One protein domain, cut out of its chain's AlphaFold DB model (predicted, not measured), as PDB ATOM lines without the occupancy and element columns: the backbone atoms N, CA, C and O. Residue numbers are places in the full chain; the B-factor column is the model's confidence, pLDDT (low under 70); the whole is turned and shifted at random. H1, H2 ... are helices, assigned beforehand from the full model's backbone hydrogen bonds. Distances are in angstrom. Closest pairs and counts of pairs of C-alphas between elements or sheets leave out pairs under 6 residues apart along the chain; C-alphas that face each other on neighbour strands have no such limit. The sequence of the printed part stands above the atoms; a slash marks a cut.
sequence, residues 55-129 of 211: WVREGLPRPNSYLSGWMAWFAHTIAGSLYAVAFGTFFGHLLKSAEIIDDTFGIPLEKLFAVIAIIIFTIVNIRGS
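What this domain is: This is residues 55 to 129 of the 211 residues of an uncharacterized protein of uncultured marine crenarchaeote HF4000_ANIW93E5 (UniProt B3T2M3). Long helix H2 makes the length; H3 packs on it near residues 84 to 92 and slants away, and short H1 folds back at its start. The 75 printed residues include H1, H2, H3 in order and no named strand: all helix. The whole is extended, spanning 58 by 25 by 17 A, radius of gyration of the C-alphas 18.3 A.

Where its parts are: Find C-alpha 62 at (13.109, 73.394, 19.450); from there H2, residues 62 to 97, runs 52.8 A. H1 is residues 55 to 59; H3, residues 109 to 127, runs 27.2 A to C-alpha 127 at (21.952, 40.923, 14.879).

How they stand to each other: H2 touches H3 with residues 84 to 92 alone, opposite ways at a steep tilt of 53 degrees; the closest C-alphas, of Gly 88 and Glu 110, are 4.3 A apart. H2 touches H1 with residues 64 to 68 alone, closest at C-alphas 57 and 65, 4.9 A. In each helix every O i to N i+4 pair is within hydrogen-bond range.

The domain as a whole: The printed part has no cut; link H2 to H3 is long. Residues 105 and 129 have pLDDT under 70.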
ATOM      1  N   TRP A  55       7.171  64.520  14.704       86.31
ATOM      2  CA  TRP A  55       5.972  65.364  14.756       86.31
ATOM      3  C   TRP A  55       6.153  66.566  15.686       86.31
ATOM      4  O   TRP A  55       5.821  67.689  15.316       86.31
ATOM      5  N   VAL A  56       6.762  66.367  16.861       87.38
ATOM      6  CA  VAL A  56       7.067  67.466  17.791       87.38
ATOM      7  C   VAL A  56       8.077  68.443  17.183       87.38
ATOM      8  O   VAL A  56       7.939  69.650  17.354       87.38
ATOM      9  N   ARG A  57       9.082  67.950  16.453       85.62
ATOM     10  CA  ARG A  57      10.076  68.797  15.776       85.62
ATOM     11  C   ARG A  57       9.481  69.642  14.648       85.62
ATOM     12  O   ARG A  57       9.995  70.729  14.396       85.62
ATOM     13  N   GLU A  58       8.459  69.142  13.962       86.31
ATOM     14  CA  GLU A  58       7.779  69.862  12.878       86.31
ATOM     15  C   GLU A  58       6.709  70.830  13.401       86.31
ATOM     16  O   GLU A  58       6.558  71.918  12.850       86.31
ATOM     17  N   GLY A  59       5.998  70.468  14.475       86.00
ATOM     18  CA  GLY A  59       4.876  71.248  15.003       86.00
ATOM     19  C   GLY A  59       5.205  72.224  16.138       86.00
ATOM     20  O   GLY A  59       4.416  73.132  16.390       86.00
ATOM     21  N   LEU A  60       6.330  72.061  16.849       88.69
ATOM     22  CA  LEU A  60       6.649  72.841  18.053       88.69
ATOM     23  C   LEU A  60       8.072  73.438  18.040       88.69
ATOM     24  O   LEU A  60       8.972  72.923  17.372       88.69
ATOM     25  N   PRO A  61       8.326  74.509  18.824       89.00
ATOM     26  CA  PRO A  61       9.664  75.076  18.980       89.00
ATOM     27  C   PRO A  61      10.693  74.070  19.517       89.00
ATOM     28  O   PRO A  61      10.381  73.186  20.316       89.00
ATOM     29  N   ARG A  62      11.966  74.283  19.155       83.31
ATOM     30  CA  ARG A  62      13.109  73.394  19.450       83.31
ATOM     31  C   ARG A  62      13.238  72.825  20.877       83.31
ATOM     32  O   ARG A  62      13.634  71.660  20.962       83.31
ATOM     33  N   PRO A  63      12.965  73.543  21.989       88.94
ATOM     34  CA  PRO A  63      13.088  72.921  23.312       88.94
ATOM     35  C   PRO A  63      12.153  71.715  23.485       88.94
ATOM     36  O   PRO A  63      12.539  70.727  24.107       88.94
ATOM     37  N   ASN A  64      10.970  71.745  22.863       88.44
ATOM     38  CA  ASN A  64       9.975  70.684  22.999       88.44
ATOM     39  C   ASN A  64      10.403  69.400  22.285       88.44
ATOM     40  O   ASN A  64      10.219  68.312  22.825       88.44
ATOM     41  N   SER A  65      11.035  69.504  21.110       84.44
ATOM     42  CA  SER A  65      11.535  68.325  20.393       84.44
ATOM     43  C   SER A  65      12.679  67.648  21.139       84.44
ATOM     44  O   SER A  65      12.694  66.428  21.259       84.44
ATOM     45  N   TYR A  66      13.603  68.432  21.703       87.00
ATOM     46  CA  TYR A  66      14.688  67.887  22.518       87.00
ATOM     47  C   TYR A  66      14.151  67.155  23.754       87.00
ATOM     48  O   TYR A  66      14.537  66.015  24.010       87.00
ATOM     49  N   LEU A  67      13.211  67.777  24.475       90.75
ATOM     50  CA  LEU A  67      12.583  67.173  25.647       90.75
ATOM     51  C   LEU A  67      11.826  65.887  25.287       90.75
ATOM     52  O   LEU A  67      11.988  64.877  25.966       90.75
ATOM     53  N   SER A  68      11.055  65.897  24.198       88.31
ATOM     54  CA  SER A  68      10.322  64.721  23.714       88.31
ATOM     55  C   SER A  68      11.248  63.534  23.432       88.31
ATOM     56  O   SER A  68      10.938  62.415  23.841       88.31
ATOM     57  N   GLY A  69      12.406  63.771  22.807       87.25
ATOM     58  CA  GLY A  69      13.396  62.721  22.547       87.25
ATOM     59  C   GLY A  69      13.937  62.088  23.832       87.25
ATOM     60  O   GLY A  69      13.987  60.864  23.943       87.25
ATOM     61  N   TRP A  70      14.277  62.906  24.832       91.31
ATOM     62  CA  TRP A  70      14.727  62.405  26.133       91.31
ATOM     63  C   TRP A  70      13.641  61.639  26.880       91.31
ATOM     64  O   TRP A  70      13.919  60.570  27.419       91.31
ATOM     65  N   MET A  71      12.407  62.146  26.888       90.50
ATOM     66  CA  MET A  71      11.283  61.459  27.530       90.50
ATOM     67  C   MET A  71      11.039  60.080  26.909       90.50
ATOM     68  O   MET A  71      10.896  59.108  27.645       90.50
ATOM     69  N   ALA A  72      11.080  59.969  25.577       86.00
ATOM     70  CA  ALA A  72      10.947  58.686  24.889       86.00
ATOM     71  C   ALA A  72      12.083  57.712  25.249       86.00
ATOM     72  O   ALA A  72      11.837  56.540  25.529       86.00
ATOM     73  N   TRP A  73      13.325  58.201  25.299       88.94
ATOM     74  CA  TRP A  73      14.476  57.375  25.664       88.94
ATOM     75  C   TRP A  73      14.380  56.837  27.099       88.94
ATOM     76  O   TRP A  73      14.591  55.643  27.329       88.94
ATOM     77  N   PHE A  74      14.007  57.688  28.062       91.50
ATOM     78  CA  PHE A  74      13.797  57.260  29.446       91.50
ATOM     79  C   PHE A  74      12.632  56.276  29.564       91.50
ATOM     80  O   PHE A  74      12.793  55.246  30.214       91.50
ATOM     81  N   ALA A  75      11.502  56.542  28.901       88.06
ATOM     82  CA  ALA A  75      10.340  55.656  28.917       88.06
ATOM     83  C   ALA A  75      10.697  54.250  28.414       88.06
ATOM     84  O   ALA A  75      10.471  53.265  29.116       88.06
ATOM     85  N   HIS A  76      11.359  54.143  27.258       87.56
ATOM     86  CA  HIS A  76      11.782  52.853  26.708       87.56
ATOM     87  C   HIS A  76      12.839  52.147  27.566       87.56
ATOM     88  O   HIS A  76      12.800  50.925  27.703       87.56
ATOM     89  N   THR A  77      13.753  52.894  28.193       91.06
ATOM     90  CA  THR A  77      14.745  52.325  29.120       91.06
ATOM     91  C   THR A  77      14.075  51.750  30.370       91.06
ATOM     92  O   THR A  77      14.367  50.620  30.769       91.06
ATOM     93  N   ILE A  78      13.134  52.492  30.963       90.06
ATOM     94  CA  ILE A  78      12.358  52.050  32.126       90.06
ATOM     95  C   ILE A  78      11.528  50.817  31.759       90.06
ATOM     96  O   ILE A  78      11.626  49.804  32.451       90.06
ATOM     97  N   ALA A  79      10.796  50.852  30.644       88.00
ATOM     98  CA  ALA A  79      10.009  49.719  30.164       88.00
ATOM     99  C   ALA A  79      10.882  48.473  29.928       88.00
ATOM    100  O   ALA A  79      10.562  47.391  30.421       88.00
ATOM    101  N   GLY A  80      12.027  48.619  29.253       89.88
ATOM    102  CA  GLY A  80      12.979  47.525  29.036       89.88
ATOM    103  C   GLY A  80      13.478  46.908  30.345       89.88
ATOM    104  O   GLY A  80      13.496  45.683  30.486       89.88
ATOM    105  N   SER A  81      13.814  47.744  31.332       90.94
ATOM    106  CA  SER A  81      14.230  47.278  32.659       90.94
ATOM    107  C   SER A  81      13.109  46.542  33.402       90.94
ATOM    108  O   SER A  81      13.356  45.485  33.980       90.94
ATOM    109  N   LEU A  82      11.870  47.043  33.325       90.88
ATOM    110  CA  LEU A  82      10.697  46.423  33.940       90.88
ATOM    111  C   LEU A  82      10.472  45.013  33.386       90.88
ATOM    112  O   LEU A  82      10.285  44.079  34.162       90.88
ATOM    113  N   TYR A  83      10.522  44.842  32.062       91.00
ATOM    114  CA  TYR A  83      10.339  43.530  31.435       91.00
ATOM    115  C   TYR A  83      11.450  42.543  31.804       91.00
ATOM    116  O   TYR A  83      11.164  41.372  32.051       91.00
ATOM    117  N   ALA A  84      12.699  43.005  31.884       93.44
ATOM    118  CA  ALA A  84      13.818  42.166  32.300       93.44
ATOM    119  C   ALA A  84      13.679  41.698  33.755       93.44
ATOM    120  O   ALA A  84      13.842  40.511  34.037       93.44
ATOM    121  N   VAL A  85      13.344  42.614  34.670       92.31
ATOM    122  CA  VAL A  85      13.109  42.286  36.084       92.31
ATOM    123  C   VAL A  85      11.925  41.339  36.222       92.31
ATOM    124  O   VAL A  85      12.045  40.323  36.900       92.31
ATOM    125  N   ALA A  86      10.818  41.608  35.525       92.06
ATOM    126  CA  ALA A  86       9.659  40.727  35.526       92.06
ATOM    127  C   ALA A  86      10.032  39.311  35.074       92.06
ATOM    128  O   ALA A  86       9.727  38.348  35.774       92.06
ATOM    129  N   PHE A  87      10.738  39.175  33.947       93.50
ATOM    130  CA  PHE A  87      11.219  37.876  33.482       93.50
ATOM    131  C   PHE A  87      12.064  37.176  34.550       93.50
ATOM    132  O   PHE A  87      11.804  36.016  34.864       93.50
ATOM    133  N   GLY A  88      13.034  37.880  35.136       93.44
ATOM    134  CA  GLY A  88      13.905  37.328  36.167       93.44
ATOM    135  C   GLY A  88      13.146  36.830  37.398       93.44
ATOM    136  O   GLY A  88      13.396  35.714  37.856       93.44
ATOM    137  N   THR A  89      12.177  37.607  37.885       91.06
ATOM    138  CA  THR A  89      11.330  37.239  39.028       91.06
ATOM    139  C   THR A  89      10.422  36.053  38.710       91.06
ATOM    140  O   THR A  89      10.416  35.083  39.464       91.06
ATOM    141  N   PHE A  90       9.696  36.061  37.585       91.75
ATOM    142  CA  PHE A  90       8.803  34.946  37.234       91.75
ATOM    143  C   PHE A  90       9.567  33.660  36.927       91.75
ATOM    144  O   PHE A  90       9.148  32.585  37.350       91.75
ATOM    145  N   PHE A  91      10.696  33.754  36.224       92.75
ATOM    146  CA  PHE A  91      11.526  32.594  35.924       92.75
ATOM    147  C   PHE A  91      12.173  32.025  37.191       92.75
ATOM    148  O   PHE A  91      12.155  30.815  37.398       92.75
ATOM    149  N   GLY A  92      12.666  32.889  38.084       91.50
ATOM    150  CA  GLY A  92      13.158  32.474  39.396       91.50
ATOM    151  C   GLY A  92      12.074  31.781  40.222       91.50
ATOM    152  O   GLY A  92      12.307  30.694  40.743       91.50
ATOM    153  N   HIS A  93      10.870  32.355  40.282       90.00
ATOM    154  CA  HIS A  93       9.740  31.749  40.986       90.00
ATOM    155  C   HIS A  93       9.342  30.392  40.390       90.00
ATOM    156  O   HIS A  93       9.112  29.445  41.135       90.00
ATOM    157  N   LEU A  94       9.336  30.267  39.058       91.88
ATOM    158  CA  LEU A  94       9.064  29.006  38.370       91.88
ATOM    159  C   LEU A  94      10.075  27.924  38.766       91.88
ATOM    160  O   LEU A  94       9.675  26.830  39.156       91.88
ATOM    161  N   LEU A  95      11.373  28.228  38.711       92.25
ATOM    162  CA  LEU A  95      12.420  27.268  39.065       92.25
ATOM    163  C   LEU A  95      12.377  26.871  40.546       92.25
ATOM    164  O   LEU A  95      12.618  25.706  40.856       92.25
ATOM    165  N   LYS A  96      12.036  27.807  41.443       90.25
ATOM    166  CA  LYS A  96      11.800  27.514  42.866       90.25
ATOM    167  C   LYS A  96      10.598  26.593  43.055       90.25
ATOM    168  O   LYS A  96      10.692  25.597  43.756       90.25
ATOM    169  N   SER A  97       9.481  26.889  42.386       89.75
ATOM    170  CA  SER A  97       8.263  26.069  42.462       89.75
ATOM    171  C   SER A  97       8.434  24.666  41.872       89.75
ATOM    172  O   SER A  97       7.715  23.751  42.252       89.75
ATOM    173  N   ALA A  98       9.390  24.501  40.955       92.31
ATOM    174  CA  ALA A  98       9.774  23.219  40.376       92.31
ATOM    175  C   ALA A  98      10.869  22.493  41.183       92.31
ATOM    176  O   ALA A  98      11.364  21.470  40.719       92.31
ATOM    177  N   GLU A  99      11.277  23.036  42.336       90.88
ATOM    178  CA  GLU A  99      12.332  22.493  43.206       90.88
ATOM    179  C   GLU A  99      13.701  22.336  42.506       90.88
ATOM    180  O   GLU A  99      14.544  21.540  42.912       90.88
ATOM    181  N   ILE A 100      13.951  23.110  41.439       89.50
ATOM    182  CA  ILE A 100      15.213  23.084  40.675       89.50
ATOM    183  C   ILE A 100      16.277  23.959  41.345       89.50
ATOM    184  O   ILE A 100      17.466  23.637  41.319       89.50
ATOM    185  N   ILE A 101      15.856  25.095  41.902       86.06
ATOM    186  CA  ILE A 101      16.718  26.025  42.634       86.06
ATOM    187  C   ILE A 101      16.128  26.282  44.016       86.06
ATOM    188  O   ILE A 101      14.912  26.270  44.189       86.06
ATOM    189  N   ASP A 102      17.001  26.598  44.963       81.31
ATOM    190  CA  ASP A 102      16.638  27.012  46.315       81.31
ATOM    191  C   ASP A 102      17.430  28.276  46.697       81.31
ATOM    192  O   ASP A 102      18.377  28.672  46.003       81.31
ATOM    193  N   ASP A 103      17.061  28.918  47.801       78.75
ATOM    194  CA  ASP A 103      17.697  30.135  48.321       78.75
ATOM    195  C   ASP A 103      19.102  29.893  48.915       78.75
ATOM    196  O   ASP A 103      19.779  30.823  49.361       78.75
ATOM    197  N   THR A 104      19.598  28.658  48.832       70.06
ATOM    198  CA  THR A 104      20.897  28.174  49.323       70.06
ATOM    199  C   THR A 104      22.098  28.991  48.847       70.06
ATOM    200  O   THR A 104      23.098  29.093  49.555       70.06
ATOM    201  N   PHE A 105      22.028  29.591  47.658       66.94
ATOM    202  CA  PHE A 105      23.169  30.310  47.087       66.94
ATOM    203  C   PHE A 105      23.374  31.712  47.672       66.94
ATOM    204  O   PHE A 105      24.425  32.299  47.435       66.94
ATOM    205  N   GLY A 106      22.406  32.280  48.405       73.75
ATOM    206  CA  GLY A 106      22.513  33.632  48.981       73.75
ATOM    207  C   GLY A 106      22.662  34.767  47.950       73.75
ATOM    208  O   GLY A 106      22.884  35.919  48.318       73.75
ATOM    209  N   ILE A 107      22.541  34.458  46.654       76.50
ATOM    210  CA  ILE A 107      22.618  35.400  45.535       76.50
ATOM    211  C   ILE A 107      21.190  35.636  45.025       76.50
ATOM    212  O   ILE A 107      20.441  34.672  44.866       76.50
ATOM    213  N   PRO A 108      20.795  36.881  44.700       84.00
ATOM    214  CA  PRO A 108      19.486  37.156  44.117       84.00
ATOM    215  C   PRO A 108      19.414  36.641  42.667       84.00
ATOM    216  O   PRO A 108      19.627  37.399  41.717       84.00
ATOM    217  N   LEU A 109      19.111  35.350  42.493       86.88
ATOM    218  CA  LEU A 109      19.062  34.666  41.191       86.88
ATOM    219  C   LEU A 109      18.103  35.343  40.203       86.88
ATOM    220  O   LEU A 109      18.401  35.429  39.017       86.88
ATOM    221  N   GLU A 110      17.010  35.924  40.690       88.81
ATOM    222  CA  GLU A 110      16.067  36.702  39.876       88.81
ATOM    223  C   GLU A 110      16.749  37.881  39.161       88.81
ATOM    224  O   GLU A 110      16.542  38.102  37.967       88.81
ATOM    225  N   LYS A 111      17.632  38.608  39.863       90.50
ATOM    226  CA  LYS A 111      18.399  39.718  39.274       90.50
ATOM    227  C   LYS A 111      19.418  39.207  38.263       90.50
ATOM    228  O   LYS A 111      19.620  39.843  37.232       90.50
ATOM    229  N   LEU A 112      20.039  38.059  38.538       92.00
ATOM    230  CA  LEU A 112      20.965  37.423  37.602       92.00
ATOM    231  C   LEU A 112      20.248  37.041  36.299       92.00
ATOM    232  O   LEU A 112      20.735  37.365  35.218       92.00
ATOM    233  N   PHE A 113      19.065  36.430  36.385       94.00
ATOM    234  CA  PHE A 113      18.251  36.098  35.214       94.00
ATOM    235  C   PHE A 113      17.800  37.338  34.440       94.00
ATOM    236  O   PHE A 113      17.845  37.326  33.210       94.00
ATOM    237  N   ALA A 114      17.442  38.427  35.128       94.50
ATOM    238  CA  ALA A 114      17.131  39.701  34.480       94.50
ATOM    239  C   ALA A 114      18.329  40.247  33.679       94.50
ATOM    240  O   ALA A 114      18.176  40.624  32.516       94.50
ATOM    241  N   VAL A 115      19.536  40.236  34.259       94.94
ATOM    242  CA  VAL A 115      20.770  40.663  33.572       94.94
ATOM    243  C   VAL A 115      21.063  39.778  32.359       94.94
ATOM    244  O   VAL A 115      21.350  40.294  31.278       94.94
ATOM    245  N   ILE A 116      20.942  38.457  32.506       95.06
ATOM    246  CA  ILE A 116      21.133  37.510  31.401       95.06
ATOM    247  C   ILE A 116      20.132  37.789  30.273       95.06
ATOM    248  O   ILE A 116      20.528  37.847  29.108       95.06
ATOM    249  N   ALA A 117      18.860  38.028  30.601       94.50
ATOM    250  CA  ALA A 117      17.838  38.369  29.617       94.50
ATOM    251  C   ALA A 117      18.191  39.655  28.853       94.50
ATOM    252  O   ALA A 117      18.145  39.653  27.623       94.50
ATOM    253  N   ILE A 118      18.619  40.720  29.543       94.75
ATOM    254  CA  ILE A 118      19.055  41.975  28.902       94.75
ATOM    255  C   ILE A 118      20.190  41.713  27.912       94.75
ATOM    256  O   ILE A 118      20.134  42.196  26.782       94.75
ATOM    257  N   ILE A 119      21.202  40.932  28.301       95.25
ATOM    258  CA  ILE A 119      22.344  40.613  27.433       95.25
ATOM    259  C   ILE A 119      21.875  39.853  26.188       95.25
ATOM    260  O   ILE A 119      22.227  40.228  25.068       95.25
ATOM    261  N   ILE A 120      21.041  38.824  26.362       93.06
ATOM    262  CA  ILE A 120      20.501  38.024  25.254       93.06
ATOM    263  C   ILE A 120      19.706  38.909  24.292       93.06
ATOM    264  O   ILE A 120      19.986  38.915  23.092       93.06
ATOM    265  N   PHE A 121      18.746  39.686  24.801       89.94
ATOM    266  CA  PHE A 121      17.924  40.555  23.961       89.94
ATOM    267  C   PHE A 121      18.752  41.650  23.292       89.94
ATOM    268  O   PHE A 121      18.487  41.979  22.139       89.94
ATOM    269  N   THR A 122      19.795  42.166  23.940       91.50
ATOM    270  CA  THR A 122      20.730  43.118  23.321       91.50
ATOM    271  C   THR A 122      21.448  42.489  22.124       91.50
ATOM    272  O   THR A 122      21.472  43.075  21.043       91.50
ATOM    273  N   ILE A 123      21.970  41.265  22.266       90.69
ATOM    274  CA  ILE A 123      22.633  40.538  21.170       90.69
ATOM    275  C   ILE A 123      21.658  40.270  20.018       90.69
ATOM    276  O   ILE A 123      22.019  40.440  18.852       90.69
ATOM    277  N   VAL A 124      20.423  39.867  20.330       87.56
ATOM    278  CA  VAL A 124      19.370  39.650  19.327       87.56
ATOM    279  C   VAL A 124      19.058  40.945  18.575       87.56
ATOM    280  O   VAL A 124      18.994  40.923  17.348       87.56
ATOM    281  N   ASN A 125      18.930  42.073  19.282       85.75
ATOM    282  CA  ASN A 125      18.680  43.380  18.671       85.75
ATOM    283  C   ASN A 125      19.822  43.809  17.733       85.75
ATOM    284  O   ASN A 125      19.554  44.270  16.628       85.75
ATOM    285  N   ILE A 126      21.089  43.597  18.115       88.06
ATOM    286  CA  ILE A 126      22.255  43.943  17.279       88.06
ATOM    287  C   ILE A 126      22.311  43.105  15.992       88.06
ATOM    288  O   ILE A 126      22.726  43.603  14.947       88.06
ATOM    289  N   ARG A 127      21.901  41.832  16.041       83.62
ATOM    290  CA  ARG A 127      21.952  40.923  14.879       83.62
ATOM    291  C   ARG A 127      20.838  41.150  13.851       83.62
ATOM    292  O   ARG A 127      20.907  40.567  12.773       83.62
ATOM    293  N   GLY A 128      19.858  41.999  14.158       71.88
ATOM    294  CA  GLY A 128      18.725  42.298  13.287       71.88
ATOM    295  C   GLY A 128      17.659  41.199  13.319       71.88
ATOM    296  O   GLY A 128      17.913  40.029  13.032       71.88
ATOM    297  N   SER A 129      16.426  41.569  13.663       62.88
ATOM    298  CA  SER A 129      15.317  40.625  13.807       62.88
ATOM    299  C   SER A 129      14.549  40.445  12.490       62.88
ATOM    300  O   SER A 129      13.470  40.998  12.304       62.88
TER     301      SER A 129